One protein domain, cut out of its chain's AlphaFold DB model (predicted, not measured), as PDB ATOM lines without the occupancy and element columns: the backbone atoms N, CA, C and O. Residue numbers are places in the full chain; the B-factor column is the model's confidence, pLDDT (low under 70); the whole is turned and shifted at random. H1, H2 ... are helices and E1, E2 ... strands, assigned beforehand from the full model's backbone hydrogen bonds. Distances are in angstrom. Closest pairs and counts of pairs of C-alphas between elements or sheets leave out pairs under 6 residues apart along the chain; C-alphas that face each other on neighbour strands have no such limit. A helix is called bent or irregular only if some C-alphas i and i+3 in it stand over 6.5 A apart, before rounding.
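This is residues 9 to 50 of the 50 residues of the protein "CRISPR-associated protein Cas1" of Thermus thermophilus (UniProt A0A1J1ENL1). A small hairpin of two short strands, E1 and E2, stands at one end of an elongated shape, and a single helix, H1, runs off from the end of E2 and makes most of the length. Past the far end of H1 the chain folds back, and residues 43 to 50 run as a tail beside the helix toward the hairpin's end of the model. The printed part has 42 residues, with two named strands and one named helix in the order E1, E2, H1; the two strands make one antiparallel sheet, and the class is mixed, helices and strands. The whole is only just loose, close to compact, with a radius of gyration of the C-alphas of 11.2 A, and it spans 31 by 19 by 14 A.

The printed part begins at Gln 9. E1 is residues 11 to 14, from C-alpha 11 at (257.397, 234.561, 198.543), and it is 8.9 A from first to last C-alpha. E2 is residues 19 to 22, 10.1 A long by the same measure. H1 follows at once as residues 23 to 38, from C-alpha 23 at (260.114, 231.061, 193.938) to C-alpha 38 at (278.239, 228.698, 180.095), a length of 22.9 A. Residues 39 to 50 hold no named element.

E1 and E2 form a hairpin, joined by a tight link of 4 residues. They are antiparallel neighbours, with 137 degrees between their N-to-C directions. C-alphas 11 and 22 face each other at 4.0 A, and C-alphas 14 and 19 at 5.6 A. N 12 and O 21 are within hydrogen-bond range at 2.9 A, and so are N 14 and O 19 at 2.9 A. The link from E2 to H1 is tight, with 0 residues between them. The closest C-alphas of E1 and H1 are those of Thr 11 and Tyr 23, 6.4 A apart, while the centres of the two elements are 16.1 A apart. In H1 every O i to N i+4 pair is within hydrogen-bond range, and the helix is not bent.

The two C-alphas farthest apart, those of Thr 10 and Gly 40, are 32.2 A apart, and the first and last printed C-alphas, of Gln 9 and Arg 50, are 20.4 A apart. The printed part has no cut, and both links between its named elements are tight. The C-alphas of residues 39 to 50 lie 6 to 18 A from the mean of all C-alphas, and Arg 50 is the chain's last residue. The mean pLDDT of the printed part is 91.1, and one printed residue, Arg 50, is under 70.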
ATOM      1  N   GLN A   9     254.441 232.120 192.620       93.56
ATOM      2  CA  GLN A   9     254.215 233.469 193.142       93.56
ATOM      3  C   GLN A   9     254.480 233.585 194.647       93.56
ATOM      4  O   GLN A   9     254.770 234.684 195.123       93.56
ATOM      5  N   THR A  10     254.438 232.472 195.382       94.38
ATOM      6  CA  THR A  10     254.697 232.452 196.827       94.38
ATOM      7  C   THR A  10     256.087 233.012 197.128       94.38
ATOM      8  O   THR A  10     257.069 232.679 196.457       94.38
ATOM      9  N   THR A  11     256.165 233.887 198.130       93.81
ATOM     10  CA  THR A  11     257.397 234.561 198.543       93.81
ATOM     11  C   THR A  11     257.985 233.936 199.800       93.81
ATOM     12  O   THR A  11     257.274 233.460 200.681       93.81
ATOM     13  N   TYR A  12     259.311 233.943 199.890       91.75
ATOM     14  CA  TYR A  12     260.049 233.501 201.066       91.75
ATOM     15  C   TYR A  12     261.235 234.432 201.331       91.75
ATOM     16  O   TYR A  12     261.705 235.146 200.441       91.75
ATOM     17  N   GLN A  13     261.729 234.444 202.571       91.75
ATOM     18  CA  GLN A  13     262.884 235.258 202.950       91.75
ATOM     19  C   GLN A  13     264.176 234.648 202.406       91.75
ATOM     20  O   GLN A  13     264.662 233.621 202.887       91.75
ATOM     21  N   HIS A  14     264.769 235.297 201.407       89.38
ATOM     22  CA  HIS A  14     266.016 234.842 200.816       89.38
ATOM     23  C   HIS A  14     267.202 235.275 201.678       89.38
ATOM     24  O   HIS A  14     267.665 236.413 201.585       89.38
ATOM     25  N   ARG A  15     267.738 234.349 202.482       85.69
ATOM     26  CA  ARG A  15     268.821 234.605 203.452       85.69
ATOM     27  C   ARG A  15     270.000 235.398 202.880       85.69
ATOM     28  O   ARG A  15     270.419 236.379 203.485       85.69
ATOM     29  N   ALA A  16     270.491 235.032 201.697       86.44
ATOM     30  CA  ALA A  16     271.644 235.706 201.093       86.44
ATOM     31  C   ALA A  16     271.330 237.106 200.530       86.44
ATOM     32  O   ALA A  16     272.227 237.933 200.436       86.44
ATOM     33  N   LEU A  17     270.068 237.387 200.176       88.25
ATOM     34  CA  LEU A  17     269.654 238.687 199.621       88.25
ATOM     35  C   LEU A  17     268.986 239.580 200.677       88.25
ATOM     36  O   LEU A  17     268.680 240.731 200.381       88.25
ATOM     37  N   ARG A  18     268.737 239.045 201.883       89.81
ATOM     38  CA  ARG A  18     268.069 239.711 203.014       89.81
ATOM     39  C   ARG A  18     266.747 240.393 202.635       89.81
ATOM     40  O   ARG A  18     266.403 241.438 203.176       89.81
ATOM     41  N   ARG A  19     266.012 239.801 201.693       92.50
ATOM     42  CA  ARG A  19     264.711 240.291 201.225       92.50
ATOM     43  C   ARG A  19     263.790 239.135 200.859       92.50
ATOM     44  O   ARG A  19     264.264 238.041 200.544       92.50
ATOM     45  N   ALA A  20     262.488 239.404 200.844       93.56
ATOM     46  CA  ALA A  20     261.502 238.460 200.338       93.56
ATOM     47  C   ALA A  20     261.612 238.351 198.811       93.56
ATOM     48  O   ALA A  20     261.630 239.362 198.107       93.56
ATOM     49  N   VAL A  21     261.688 237.127 198.295       94.19
ATOM     50  CA  VAL A  21     261.674 236.839 196.855       94.19
ATOM     51  C   VAL A  21     260.675 235.727 196.573       94.19
ATOM     52  O   VAL A  21     260.463 234.857 197.414       94.19
ATOM     53  N   SER A  22     260.056 235.750 195.396       95.12
ATOM     54  CA  SER A  22     259.201 234.646 194.956       95.12
ATOM     55  C   SER A  22     260.028 233.457 194.473       95.12
ATOM     56  O   SER A  22     261.141 233.646 193.974       95.12
ATOM     57  N   TYR A  23     259.472 232.244 194.531       93.62
ATOM     58  CA  TYR A  23     260.114 231.061 193.938       93.62
ATOM     59  C   TYR A  23     260.455 231.276 192.457       93.62
ATOM     60  O   TYR A  23     261.546 230.923 192.010       93.62
ATOM     61  N   ARG A  24     259.590 231.975 191.709       94.38
ATOM     62  CA  ARG A  24     259.864 232.390 190.323       94.38
ATOM     63  C   ARG A  24     261.114 233.262 190.188       94.38
ATOM     64  O   ARG A  24     261.840 233.154 189.203       94.38
ATOM     65  N   THR A  25     261.370 234.140 191.153       93.94
ATOM     66  CA  THR A  25     262.572 234.986 191.161       93.94
ATOM     67  C   THR A  25     263.818 234.154 191.441       93.94
ATOM     68  O   THR A  25     264.828 234.338 190.767       93.94
ATOM     69  N   THR A  26     263.740 233.195 192.362       93.00
ATOM     70  CA  THR A  26     264.840 232.263 192.640       93.00
ATOM     71  C   THR A  26     265.216 231.443 191.411       93.00
ATOM     72  O   THR A  26     266.400 231.341 191.103       93.00
ATOM     73  N   LEU A  27     264.236 230.946 190.645       93.38
ATOM     74  CA  LEU A  27     264.516 230.267 189.374       93.38
ATOM     75  C   LEU A  27     265.295 231.161 188.399       93.38
ATOM     76  O   LEU A  27     266.253 230.703 187.784       93.38
ATOM     77  N   ARG A  28     264.928 232.443 188.272       94.56
ATOM     78  CA  ARG A  28     265.656 233.385 187.400       94.56
ATOM     79  C   ARG A  28     267.099 233.592 187.851       94.56
ATOM     80  O   ARG A  28     267.988 233.665 187.011       94.56
ATOM     81  N   LEU A  29     267.333 233.670 189.160       92.94
ATOM     82  CA  LEU A  29     268.684 233.786 189.710       92.94
ATOM     83  C   LEU A  29     269.522 232.538 189.414       92.94
ATOM     84  O   LEU A  29     270.700 232.671 189.099       92.94
ATOM     85  N   GLU A  30     268.932 231.344 189.471       93.62
ATOM     86  CA  GLU A  30     269.628 230.108 189.092       93.62
ATOM     87  C   GLU A  30     269.962 230.058 187.602       93.62
ATOM     88  O   GLU A  30     271.094 229.735 187.249       93.62
ATOM     89  N   LEU A  31     269.026 230.450 186.733       95.38
ATOM     90  CA  LEU A  31     269.282 230.545 185.294       95.38
ATOM     91  C   LEU A  31     270.422 231.521 184.986       95.38
ATOM     92  O   LEU A  31     271.297 231.197 184.192       95.38
ATOM     93  N   TYR A  32     270.467 232.664 185.670       95.06
ATOM     94  CA  TYR A  32     271.543 233.640 185.501       95.06
ATOM     95  C   TYR A  32     272.920 233.082 185.897       95.06
ATOM     96  O   TYR A  32     273.921 233.342 185.233       95.06
ATOM     97  N   LYS A  33     272.995 232.261 186.954       94.19
ATOM     98  CA  LYS A  33     274.248 231.576 187.315       94.19
ATOM     99  C   LYS A  33     274.671 230.551 186.266       94.19
ATOM    100  O   LYS A  33     275.866 230.391 186.039       94.19
ATOM    101  N   LEU A  34     273.714 229.845 185.660       95.00
ATOM    102  CA  LEU A  34     273.994 228.898 184.580       95.00
ATOM    103  C   LEU A  34     274.485 229.623 183.326       95.00
ATOM    104  O   LEU A  34     275.485 229.214 182.753       95.00
ATOM    105  N   GLU A  35     273.844 230.724 182.943       95.62
ATOM    106  CA  GLU A  35     274.272 231.566 181.823       95.62
ATOM    107  C   GLU A  35     275.725 232.028 181.998       95.62
ATOM    108  O   GLU A  35     276.564 231.788 181.129       95.62
ATOM    109  N   LYS A  36     276.065 232.580 183.169       95.69
ATOM    110  CA  LYS A  36     277.443 232.976 183.498       95.69
ATOM    111  C   LYS A  36     278.441 231.829 183.451       95.69
ATOM    112  O   LYS A  36     279.589 232.028 183.057       95.69
ATOM    113  N   HIS A  37     278.013 230.642 183.869       95.12
ATOM    114  CA  HIS A  37     278.846 229.451 183.813       95.12
ATOM    115  C   HIS A  37     279.121 229.014 182.377       95.12
ATOM    116  O   HIS A  37     280.266 228.709 182.053       95.12
ATOM    117  N   LEU A  38     278.108 229.048 181.510       95.31
ATOM    118  CA  LEU A  38     278.239 228.698 180.095       95.31
ATOM    119  C   LEU A  38     279.116 229.691 179.323       95.31
ATOM    120  O   LEU A  38     279.840 229.285 178.421       95.31
ATOM    121  N   ILE A  39     279.089 230.973 179.697       95.31
ATOM    122  CA  ILE A  39     279.932 232.026 179.101       95.31
ATOM    123  C   ILE A  39     281.365 232.003 179.682       95.31
ATOM    124  O   ILE A  39     282.259 232.671 179.171       95.31
ATOM    125  N   GLY A  40     281.620 231.205 180.725       92.44
ATOM    126  CA  GLY A  40     282.942 231.069 181.347       92.44
ATOM    127  C   GLY A  40     283.323 232.216 182.289       92.44
ATOM    128  O   GLY A  40     284.479 232.310 182.690       92.44
ATOM    129  N   GLU A  41     282.373 233.076 182.670       93.50
ATOM    130  CA  GLU A  41     282.617 234.220 183.560       93.50
ATOM    131  C   GLU A  41     282.749 233.777 185.027       93.50
ATOM    132  O   GLU A  41     283.661 234.200 185.736       93.50
ATOM    133  N   GLN A  42     281.830 232.928 185.504       92.94
ATOM    134  CA  GLN A  42     281.808 232.447 186.891       92.94
ATOM    135  C   GLN A  42     281.348 230.986 186.976       92.94
ATOM    136  O   GLN A  42     280.360 230.625 186.336       92.94
ATOM    137  N   PRO A  43     281.996 230.128 187.789       90.75
ATOM    138  CA  PRO A  43     281.568 228.744 187.957       90.75
ATOM    139  C   PRO A  43     280.195 228.663 188.635       90.75
ATOM    140  O   PRO A  43     279.933 229.333 189.639       90.75
ATOM    141  N   TYR A  44     279.317 227.811 188.100       93.25
ATOM    142  CA  TYR A  44     277.980 227.608 188.648       93.25
ATOM    143  C   TYR A  44     278.055 227.111 190.097       93.25
ATOM    144  O   TYR A  44     278.661 226.082 190.391       93.25
ATOM    145  N   THR A  45     277.399 227.838 191.005       89.19
ATOM    146  CA  THR A  45     277.213 227.407 192.392       89.19
ATOM    147  C   THR A  45     275.720 227.256 192.683       89.19
ATOM    148  O   THR A  45     275.008 228.273 192.731       89.19
ATOM    149  N   PRO A  46     275.239 226.024 192.921       88.56
ATOM    150  CA  PRO A  46     273.818 225.764 193.088       88.56
ATOM    151  C   PRO A  46     273.249 226.492 194.299       88.56
ATOM    152  O   PRO A  46     273.883 226.579 195.362       88.56
ATOM    153  N   TYR A  47     272.031 227.010 194.145       86.62
ATOM    154  CA  TYR A  47     271.276 227.515 195.282       86.62
ATOM    155  C   TYR A  47     271.043 226.402 196.306       86.62
ATOM    156  O   TYR A  47     270.577 225.312 195.982       86.62
ATOM    157  N   ARG A  48     271.352 226.698 197.570       82.06
ATOM    158  CA  ARG A  48     271.059 225.821 198.702       82.06
ATOM    159  C   ARG A  48     270.063 226.515 199.616       82.06
ATOM    160  O   ARG A  48     270.389 227.521 200.244       82.06
ATOM    161  N   LEU A  49     268.863 225.950 199.693       70.38
ATOM    162  CA  LEU A  49     267.881 226.285 200.714       70.38
ATOM    163  C   LEU A  49     268.293 225.543 201.996       70.38
ATOM    164  O   LEU A  49     267.986 224.367 202.161       70.38
ATOM    165  N   ARG A  50     269.085 226.192 202.851       60.69
ATOM    166  CA  ARG A  50     269.483 225.675 204.170       60.69
ATOM    167  C   ARG A  50     269.135 226.691 205.243       60.69
ATOM    168  O   ARG A  50     269.237 227.910 204.959       60.69
TER     169      ARG A  50